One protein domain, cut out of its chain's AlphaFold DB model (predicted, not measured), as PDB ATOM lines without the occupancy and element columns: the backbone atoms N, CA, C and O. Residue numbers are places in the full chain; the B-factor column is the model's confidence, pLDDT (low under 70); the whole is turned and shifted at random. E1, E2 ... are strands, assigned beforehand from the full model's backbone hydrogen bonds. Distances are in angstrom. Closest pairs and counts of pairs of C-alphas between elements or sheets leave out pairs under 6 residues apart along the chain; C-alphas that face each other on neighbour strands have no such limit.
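This is residues 46 to 121 of the 193 residues of the protein "Tat pathway signal sequence domain protein" of Faecalibacterium cf. prausnitzii KLE1255 (UniProt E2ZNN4). Two long strands, E1 and E8, run side by side as the spine of a strongly twisted sheet, with short strands E2 and E3 along E1 and E5 and E7 along E8. The small pair E4 and E6 and the long link of residues 81 to 92 lie over one face of this spine. The printed part has 76 residues with eight named strands, E1 to E8 in chain order, and no named helix, an all-strand class. The main sheet is branched and mixed; the whole is compact, with a radius of gyration of the C-alphas of 12.0 A and spans of 33 by 24 by 20 A.

E1, residues 46 to 57, begins with C-alpha 46 at (142.424, 101.170, 130.845) and is 33.1 A long. E2 is residues 60 to 63, E3 68 to 73, at 16.4 A, E4 78 to 80, E5 93 to 95, E6 101 to 103 and E7 105 to 107. E8, residues 111 to 120, is 27.3 A long and ends with C-alpha 120 at (167.646, 96.039, 145.604).

E1 and E8 are parallel, with N 51 and O 114 2.9 A apart. On the other side of E1, E3 is antiparallel beside residues 46 to 50, with N 48 to O 70 at 2.8 A, and E2 forms a hairpin with it, with N 54 to O 62 at 2.8 A. E7 and E8 form a hairpin, with N 105 to O 113 at 2.8 A; E5 is antiparallel to E8, with N 94 to O 119 at 3.0 A. E4 and E6 are antiparallel, with N 79 to O 102 at 2.9 A. The closest C-alphas of E6 and E8, Glu 103 and Ile 114, are 6.3 A apart. E6 runs on into E7 at 29 degrees.

The C-alphas of Asn 58 and Thr 75, the two farthest apart, are 35.6 A apart. The printed part has no cut, the link E4 to E5 is long, and no printed residue is under 70 in pLDDT.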
ATOM      1  N   ARG A  46     142.575 102.611 130.674       88.88
ATOM      2  CA  ARG A  46     142.424 101.170 130.845       88.88
ATOM      3  C   ARG A  46     143.422 100.679 131.902       88.88
ATOM      4  O   ARG A  46     144.535 101.206 131.950       88.88
ATOM      5  N   PRO A  47     143.053  99.680 132.717       90.94
ATOM      6  CA  PRO A  47     143.956  99.131 133.714       90.94
ATOM      7  C   PRO A  47     145.037  98.282 133.037       90.94
ATOM      8  O   PRO A  47     144.731  97.389 132.247       90.94
ATOM      9  N   VAL A  48     146.293  98.533 133.387       93.00
ATOM     10  CA  VAL A  48     147.464  97.774 132.939       93.00
ATOM     11  C   VAL A  48     148.179  97.213 134.162       93.00
ATOM     12  O   VAL A  48     148.386  97.914 135.154       93.00
ATOM     13  N   THR A  49     148.546  95.935 134.101       93.75
ATOM     14  CA  THR A  49     149.252  95.257 135.193       93.75
ATOM     15  C   THR A  49     150.738  95.613 135.168       93.75
ATOM     16  O   THR A  49     151.385  95.526 134.130       93.75
ATOM     17  N   VAL A  50     151.311  95.968 136.309       94.31
ATOM     18  CA  VAL A  50     152.743  96.239 136.463       94.31
ATOM     19  C   VAL A  50     153.398  95.033 137.117       94.31
ATOM     20  O   VAL A  50     153.002  94.620 138.207       94.31
ATOM     21  N   ILE A  51     154.387  94.459 136.435       93.94
ATOM     22  CA  ILE A  51     155.194  93.354 136.945       93.94
ATOM     23  C   ILE A  51     156.588  93.895 137.237       93.94
ATOM     24  O   ILE A  51     157.298  94.311 136.318       93.94
ATOM     25  N   PHE A  52     156.978  93.870 138.507       94.00
ATOM     26  CA  PHE A  52     158.323  94.243 138.921       94.00
ATOM     27  C   PHE A  52     159.254  93.050 138.754       94.00
ATOM     28  O   PHE A  52     158.961  91.944 139.213       94.00
ATOM     29  N   MET A  53     160.358  93.267 138.050       93.62
ATOM     30  CA  MET A  53     161.382  92.259 137.827       93.62
ATOM     31  C   MET A  53     162.731  92.764 138.301       93.62
ATOM     32  O   MET A  53     163.073  93.924 138.098       93.62
ATOM     33  N   LYS A  54     163.509  91.868 138.887       90.25
ATOM     34  CA  LYS A  54     164.908  92.095 139.215       90.25
ATOM     35  C   LYS A  54     165.775  91.287 138.261       90.25
ATOM     36  O   LYS A  54     165.501  90.105 138.043       90.25
ATOM     37  N   ASP A  55     166.808  91.915 137.712       88.12
ATOM     38  CA  ASP A  55     167.877  91.213 137.001       88.12
ATOM     39  C   ASP A  55     168.891  90.661 138.016       88.12
ATOM     40  O   ASP A  55     169.440  91.397 138.837       88.12
ATOM     41  N   GLU A  56     169.119  89.348 137.990       82.50
ATOM     42  CA  GLU A  56     170.121  88.672 138.828       82.50
ATOM     43  C   GLU A  56     171.459  88.477 138.102       82.50
ATOM     44  O   GLU A  56     172.407  87.913 138.654       82.50
ATOM     45  N   GLY A  57     171.559  88.958 136.863       77.38
ATOM     46  CA  GLY A  57     172.696  88.754 135.985       77.38
ATOM     47  C   GLY A  57     172.592  87.456 135.184       77.38
ATOM     48  O   GLY A  57     171.715  86.615 135.375       77.38
ATOM     49  N   ASN A  58     173.502  87.293 134.218       77.44
ATOM     50  CA  ASN A  58     173.535  86.152 133.289       77.44
ATOM     51  C   ASN A  58     172.222  85.926 132.503       77.44
ATOM     52  O   ASN A  58     171.971  84.819 132.026       77.44
ATOM     53  N   GLY A  59     171.396  86.967 132.348       77.88
ATOM     54  CA  GLY A  59     170.106  86.896 131.656       77.88
ATOM     55  C   GLY A  59     168.980  86.262 132.478       77.88
ATOM     56  O   GLY A  59     167.936  85.936 131.911       77.88
ATOM     57  N   VAL A  60     169.174  86.069 133.787       82.19
ATOM     58  CA  VAL A  60     168.148  85.560 134.703       82.19
ATOM     59  C   VAL A  60     167.397  86.738 135.311       82.19
ATOM     60  O   VAL A  60     167.994  87.612 135.928       82.19
ATOM     61  N   THR A  61     166.074  86.750 135.152       88.94
ATOM     62  CA  THR A  61     165.199  87.777 135.732       88.94
ATOM     63  C   THR A  61     164.126  87.119 136.584       88.94
ATOM     64  O   THR A  61     163.542  86.113 136.177       88.94
ATOM     65  N   ASN A  62     163.863  87.690 137.757       90.38
ATOM     66  CA  ASN A  62     162.880  87.175 138.704       90.38
ATOM     67  C   ASN A  62     161.810  88.217 138.997       90.38
ATOM     68  O   ASN A  62     162.101  89.403 139.123       90.38
ATOM     69  N   VAL A  63     160.563  87.761 139.114       90.69
ATOM     70  CA  VAL A  63     159.455  88.612 139.557       90.69
ATOM     71  C   VAL A  63     159.602  88.854 141.055       90.69
ATOM     72  O   VAL A  63     159.759  87.903 141.818       90.69
ATOM     73  N   VAL A  64     159.540  90.117 141.461       89.62
ATOM     74  CA  VAL A  64     159.682  90.549 142.853       89.62
ATOM     75  C   VAL A  64     158.432  91.297 143.306       89.62
ATOM     76  O   VAL A  64     157.863  92.084 142.554       89.62
ATOM     77  N   GLY A  65     158.009  91.048 144.545       86.75
ATOM     78  CA  GLY A  65     156.838  91.689 145.145       86.75
ATOM     79  C   GLY A  65     155.490  91.315 144.515       86.75
ATOM     80  O   GLY A  65     155.372  90.387 143.712       86.75
ATOM     81  N   GLU A  66     154.452  92.038 144.938       88.94
ATOM     82  CA  GLU A  66     153.097  91.918 144.397       88.94
ATOM     83  C   GLU A  66     152.961  92.718 143.093       88.94
ATOM     84  O   GLU A  66     153.612  93.747 142.898       88.94
ATOM     85  N   THR A  67     152.116  92.248 142.174       90.50
ATOM     86  CA  THR A  67     151.815  92.998 140.953       90.50
ATOM     87  C   THR A  67     150.882  94.166 141.256       90.50
ATOM     88  O   THR A  67     149.928  94.045 142.020       90.50
ATOM     89  N   ALA A  68     151.124  95.306 140.614       91.62
ATOM     90  CA  ALA A  68     150.281  96.488 140.761       91.62
ATOM     91  C   ALA A  68     149.385  96.691 139.533       91.62
ATOM     92  O   ALA A  68     149.598  96.092 138.477       91.62
ATOM     93  N   LYS A  69     148.377  97.558 139.648       92.38
ATOM     94  CA  LYS A  69     147.566  98.014 138.512       92.38
ATOM     95  C   LYS A  69     147.654  99.524 138.403       92.38
ATOM     96  O   LYS A  69     147.491 100.219 139.403       92.38
ATOM     97  N   ILE A  70     147.887 100.007 137.191       92.44
ATOM     98  CA  ILE A  70     147.907 101.432 136.866       92.44
ATOM     99  C   ILE A  70     146.899 101.725 135.761       92.44
ATOM    100  O   ILE A  70     146.631 100.870 134.916       92.44
ATOM    101  N   ASP A  71     146.362 102.936 135.750       91.19
ATOM    102  CA  ASP A  71     145.479 103.400 134.686       91.19
ATOM    103  C   ASP A  71     146.298 104.072 133.583       91.19
ATOM    104  O   ASP A  71     146.942 105.096 133.798       91.19
ATOM    105  N   VAL A  72     146.261 103.498 132.381       90.06
ATOM    106  CA  VAL A  72     146.976 103.998 131.197       90.06
ATOM    107  C   VAL A  72     145.961 104.486 130.174       90.06
ATOM    108  O   VAL A  72     144.923 103.859 129.978       90.06
ATOM    109  N   LEU A  73     146.229 105.604 129.500       88.25
ATOM    110  CA  LEU A  73     145.348 106.108 128.444       88.25
ATOM    111  C   LEU A  73     145.203 105.084 127.313       88.25
ATOM    112  O   LEU A  73     146.181 104.497 126.857       88.25
ATOM    113  N   LYS A  74     143.986 104.912 126.792       86.38
ATOM    114  CA  LYS A  74     143.702 103.957 125.706       86.38
ATOM    115  C   LYS A  74     144.468 104.255 124.407       86.38
ATOM    116  O   LYS A  74     144.601 103.371 123.566       86.38
ATOM    117  N   THR A  75     144.941 105.486 124.232       86.69
ATOM    118  CA  THR A  75     145.751 105.921 123.086       86.69
ATOM    119  C   THR A  75     147.233 105.585 123.232       86.69
ATOM    120  O   THR A  75     147.945 105.584 122.232       86.69
ATOM    121  N   GLU A  76     147.696 105.301 124.449       87.69
ATOM    122  CA  GLU A  76     149.099 105.041 124.752       87.69
ATOM    123  C   GLU A  76     149.388 103.538 124.714       87.69
ATOM    124  O   GLU A  76     148.595 102.712 125.169       87.69
ATOM    125  N   ASN A  77     150.547 103.176 124.168       92.38
ATOM    126  CA  ASN A  77     151.052 101.797 124.143       92.38
ATOM    127  C   ASN A  77     152.344 101.648 124.953       92.38
ATOM    128  O   ASN A  77     152.974 100.593 124.936       92.38
ATOM    129  N   SER A  78     152.751 102.701 125.652       91.50
ATOM    130  CA  SER A  78     153.917 102.703 126.515       91.50
ATOM    131  C   SER A  78     153.669 103.566 127.745       91.50
ATOM    132  O   SER A  78     152.769 104.402 127.776       91.50
ATOM    133  N   VAL A  79     154.458 103.316 128.782       92.69
ATOM    134  CA  VAL A  79     154.381 104.006 130.066       92.69
ATOM    135  C   VAL A  79     155.782 104.478 130.424       92.69
ATOM    136  O   VAL A  79     156.750 103.727 130.285       92.69
ATOM    137  N   LYS A  80     155.914 105.730 130.868       93.25
ATOM    138  CA  LYS A  80     157.172 106.204 131.452       93.25
ATOM    139  C   LYS A  80     157.276 105.654 132.861       93.25
ATOM    140  O   LYS A  80     156.351 105.787 133.655       93.25
ATOM    141  N   VAL A  81     158.420 105.071 133.182       91.81
ATOM    142  CA  VAL A  81     158.655 104.472 134.495       91.81
ATOM    143  C   VAL A  81     158.586 105.524 135.613       91.81
ATOM    144  O   VAL A  81     158.079 105.226 136.688       91.81
ATOM    145  N   ALA A  82     158.972 106.773 135.333       89.44
ATOM    146  CA  ALA A  82     158.807 107.908 136.243       89.44
ATOM    147  C   ALA A  82     157.347 108.233 136.627       89.44
ATOM    148  O   ALA A  82     157.133 108.847 137.669       89.44
ATOM    149  N   ASP A  83     156.358 107.843 135.813       90.69
ATOM    150  CA  ASP A  83     154.936 108.119 136.075       90.69
ATOM    151  C   ASP A  83     154.301 107.061 137.007       90.69
ATOM    152  O   ASP A  83     153.163 107.217 137.449       90.69
ATOM    153  N   ILE A  84     155.023 105.977 137.319       90.25
ATOM    154  CA  ILE A  84     154.576 104.928 138.240       90.25
ATOM    155  C   ILE A  84     154.767 105.419 139.679       90.25
ATOM    156  O   ILE A  84     155.866 105.811 140.071       90.25
ATOM    157  N   ASP A  85     153.704 105.376 140.488       90.75
ATOM    158  CA  ASP A  85     153.778 105.780 141.897       90.75
ATOM    159  C   ASP A  85     154.787 104.895 142.648       90.75
ATOM    160  O   ASP A  85     154.671 103.668 142.670       90.75
ATOM    161  N   LYS A  86     155.769 105.528 143.299       88.69
ATOM    162  CA  LYS A  86     156.815 104.854 144.084       88.69
ATOM    163  C   LYS A  86     156.244 104.005 145.222       88.69
ATOM    164  O   LYS A  86     156.908 103.077 145.662       88.69
ATOM    165  N   LYS A  87     155.015 104.275 145.671       89.56
ATOM    166  CA  LYS A  87     154.301 103.455 146.665       89.56
ATOM    167  C   LYS A  87     153.892 102.077 146.147       89.56
ATOM    168  O   LYS A  87     153.545 101.222 146.950       89.56
ATOM    169  N   LEU A  88     153.874 101.886 144.828       91.75
ATOM    170  CA  LEU A  88     153.583 100.596 144.204       91.75
ATOM    171  C   LEU A  88     154.827  99.709 144.113       91.75
ATOM    172  O   LEU A  88     154.692  98.534 143.790       91.75
ATOM    173  N   LEU A  89     156.022 100.263 144.347       90.50
ATOM    174  CA  LEU A  89     157.257  99.490 144.330       90.50
ATOM    175  C   LEU A  89     157.289  98.523 145.523       90.50
ATOM    176  O   LEU A  89     156.828  98.887 146.608       90.50
ATOM    177  N   PRO A  90     157.856  97.318 145.352       90.19
ATOM    178  CA  PRO A  90     158.105  96.418 146.472       90.19
ATOM    179  C   PRO A  90     158.999  97.075 147.542       90.19
ATOM    180  O   PRO A  90     159.839  97.918 147.222       90.19
ATOM    181  N   GLU A  91     158.836  96.680 148.810       87.38
ATOM    182  CA  GLU A  91     159.681  97.174 149.910       87.38
ATOM    183  C   GLU A  91     161.162  96.873 149.649       87.38
ATOM    184  O   GLU A  91     161.498  95.803 149.150       87.38
ATOM    185  N   ASP A  92     162.040  97.822 149.983       87.00
ATOM    186  CA  ASP A  92     163.493  97.744 149.768       87.00
ATOM    187  C   ASP A  92     163.946  97.659 148.296       87.00
ATOM    188  O   ASP A  92     165.092  97.306 148.009       87.00
ATOM    189  N   TYR A  93     163.088  98.063 147.352       88.75
ATOM    190  CA  TYR A  93     163.425  98.192 145.933       88.75
ATOM    191  C   TYR A  93     163.357  99.634 145.436       88.75
ATOM    192  O   TYR A  93     162.555 100.453 145.885       88.75
ATOM    193  N   HIS A  94     164.181  99.931 144.433       89.44
ATOM    194  CA  HIS A  94     164.060 101.143 143.631       89.44
ATOM    195  C   HIS A  94     164.067 100.809 142.143       89.44
ATOM    196  O   HIS A  94     164.521  99.746 141.721       89.44
ATOM    197  N   LEU A  95     163.539 101.729 141.344       90.94
ATOM    198  CA  LEU A  95     163.551 101.623 139.891       90.94
ATOM    199  C   LEU A  95     164.997 101.595 139.392       90.94
ATOM    200  O   LEU A  95     165.776 102.487 139.718       90.94
ATOM    201  N   GLU A  96     165.336 100.606 138.567       88.75
ATOM    202  CA  GLU A  96     166.672 100.511 137.967       88.75
ATOM    203  C   GLU A  96     166.939 101.702 137.031       88.75
ATOM    204  O   GLU A  96     168.048 102.231 136.962       88.75
ATOM    205  N   ASN A  97     165.898 102.166 136.331       89.06
ATOM    206  CA  ASN A  97     165.966 103.321 135.445       89.06
ATOM    207  C   ASN A  97     164.649 104.111 135.450       89.06
ATOM    208  O   ASN A  97     163.688 103.746 134.771       89.06
ATOM    209  N   GLU A  98     164.617 105.235 136.172       88.56
ATOM    210  CA  GLU A  98     163.440 106.118 136.246       88.56
ATOM    211  C   GLU A  98     163.067 106.743 134.885       88.56
ATOM    212  O   GLU A  98     161.901 107.031 134.628       88.56
ATOM    213  N   ASN A  99     164.032 106.908 133.975       90.31
ATOM    214  CA  ASN A  99     163.814 107.528 132.663       90.31
ATOM    215  C   ASN A  99     163.385 106.526 131.580       90.31
ATOM    216  O   ASN A  99     163.219 106.908 130.418       90.31
ATOM    217  N   ALA A 100     163.241 105.246 131.925       91.12
ATOM    218  CA  ALA A 100     162.848 104.227 130.969       91.12
ATOM    219  C   ALA A 100     161.400 104.424 130.495       91.12
ATOM    220  O   ALA A 100     160.519 104.879 131.229       91.12
ATOM    221  N   VAL A 101     161.157 104.034 129.247       92.69
ATOM    222  CA  VAL A 101     159.820 103.927 128.665       92.69
ATOM    223  C   VAL A 101     159.584 102.457 128.373       92.69
ATOM    224  O   VAL A 101     160.340 101.847 127.619       92.69
ATOM    225  N   VAL A 102     158.562 101.884 128.998       93.62
ATOM    226  CA  VAL A 102     158.234 100.462 128.888       93.62
ATOM    227  C   VAL A 102     156.997 100.281 128.024       93.62
ATOM    228  O   VAL A 102     156.023 101.019 128.147       93.62
ATOM    229  N   GLU A 103     157.039  99.312 127.117       93.38
ATOM    230  CA  GLU A 103     155.918  99.007 126.228       93.38
ATOM    231  C   GLU A 103     154.870  98.154 126.943       93.38
ATOM    232  O   GLU A 103     155.202  97.194 127.646       93.38
ATOM    233  N   VAL A 104     153.599  98.481 126.718       93.12
ATOM    234  CA  VAL A 104     152.465  97.664 127.144       93.12
ATOM    235  C   VAL A 104     152.409  96.429 126.254       93.12
ATOM    236  O   VAL A 104     152.243  96.512 125.036       93.12
ATOM    237  N   ARG A 105     152.547  95.262 126.873       92.81
ATOM    238  CA  ARG A 105     152.442  93.951 126.235       92.81
ATOM    239  C   ARG A 105     151.088  93.342 126.537       92.81
ATOM    240  O   ARG A 105     150.466  93.661 127.545       92.81
ATOM    241  N   LYS A 106     150.648  92.433 125.673       91.19
ATOM    242  CA  LYS A 106     149.403  91.688 125.846       91.19
ATOM    243  C   LYS A 106     149.698  90.199 125.878       91.19
ATOM    244  O   LYS A 106     150.424  89.698 125.025       91.19
ATOM    245  N   ASP A 107     149.131  89.521 126.861       89.94
ATOM    246  CA  ASP A 107     149.189  88.073 127.019       89.94
ATOM    247  C   ASP A 107     147.785  87.549 127.336       89.94
ATOM    248  O   ASP A 107     147.035  88.178 128.083       89.94
ATOM    249  N   ASP A 108     147.418  86.406 126.760       85.12
ATOM    250  CA  ASP A 108     146.063  85.858 126.884       85.12
ATOM    251  C   ASP A 108     145.717  85.444 128.326       85.12
ATOM    252  O   ASP A 108     144.543  85.403 128.688       85.12
ATOM    253  N   SER A 109     146.725  85.178 129.168       82.06
ATOM    254  CA  SER A 109     146.547  84.798 130.575       82.06
ATOM    255  C   SER A 109     146.681  85.980 131.537       82.06
ATOM    256  O   SER A 109     146.028  85.999 132.579       82.06
ATOM    257  N   LYS A 110     147.535  86.961 131.219       77.50
ATOM    258  CA  LYS A 110     147.844  88.105 132.103       77.50
ATOM    259  C   LYS A 110     147.142  89.406 131.709       77.50
ATOM    260  O   LYS A 110     147.196  90.378 132.459       77.50
ATOM    261  N   GLY A 111     146.480  89.434 130.554       87.88
ATOM    262  CA  GLY A 111     145.913  90.649 129.984       87.88
ATOM    263  C   GLY A 111     147.005  91.605 129.506       87.88
ATOM    264  O   GLY A 111     148.050  91.184 129.011       87.88
ATOM    265  N   GLU A 112     146.752  92.907 129.628       92.12
ATOM    266  CA  GLU A 112     147.753  93.930 129.333       92.12
ATOM    267  C   GLU A 112     148.671  94.161 130.534       92.12
ATOM    268  O   GLU A 112     148.206  94.353 131.663       92.12
ATOM    269  N   TYR A 113     149.979  94.153 130.292       92.88
ATOM    270  CA  TYR A 113     150.983  94.316 131.331       92.88
ATOM    271  C   TYR A 113     152.232  95.052 130.842       92.88
ATOM    272  O   TYR A 113     152.567  95.040 129.659       92.88
ATOM    273  N   ILE A 114     152.952  95.652 131.781       93.62
ATOM    274  CA  ILE A 114     154.295  96.201 131.598       93.62
ATOM    275  C   ILE A 114     155.270  95.472 132.521       93.62
ATOM    276  O   ILE A 114     154.888  94.969 133.578       93.62
ATOM    277  N   ILE A 115     156.537  95.420 132.114       93.00
ATOM    278  CA  ILE A 115     157.630  94.907 132.944       93.00
ATOM    279  C   ILE A 115     158.498  96.087 133.344       93.00
ATOM    280  O   ILE A 115     158.973  96.817 132.475       93.00
ATOM    281  N   VAL A 116     158.697  96.258 134.645       93.44
ATOM    282  CA  VAL A 116     159.504  97.333 135.218       93.44
ATOM    283  C   VAL A 116     160.668  96.710 135.963       93.44
ATOM    284  O   VAL A 116     160.464  95.881 136.848       93.44
ATOM    285  N   PHE A 117     161.880  97.110 135.594       92.25
ATOM    286  CA  PHE A 117     163.082  96.631 136.255       92.25
ATOM    287  C   PHE A 117     163.356  97.418 137.532       92.25
ATOM    288  O   PHE A 117     163.335  98.654 137.546       92.25
ATOM    289  N   VAL A 118     163.592  96.678 138.606       91.75
ATOM    290  CA  VAL A 118     163.934  97.193 139.924       91.75
ATOM    291  C   VAL A 118     165.225  96.554 140.405       91.75
ATOM    292  O   VAL A 118     165.561  95.429 140.039       91.75
ATOM    293  N   THR A 119     165.935  97.268 141.264       87.62
ATOM    294  CA  THR A 119     167.143  96.771 141.913       87.62
ATOM    295  C   THR A 119     167.027  96.932 143.420       87.62
ATOM    296  O   THR A 119     166.326  97.827 143.913       87.62
ATOM    297  N   ASP A 120     167.656  96.010 144.147       84.00
ATOM    298  CA  ASP A 120     167.646  96.039 145.604       84.00
ATOM    299  C   ASP A 120     168.270  97.358 146.068       84.00
ATOM    300  O   ASP A 120     169.278  97.830 145.527       84.00
ATOM    301  N   VAL A 121     167.730  97.925 147.137       72.81
ATOM    302  CA  VAL A 121     168.490  98.874 147.937       72.81
ATOM    303  C   VAL A 121     169.630  98.079 148.570       72.81
ATOM    304  O   VAL A 121     169.428  97.301 149.500       72.81
TER     305      VAL A 121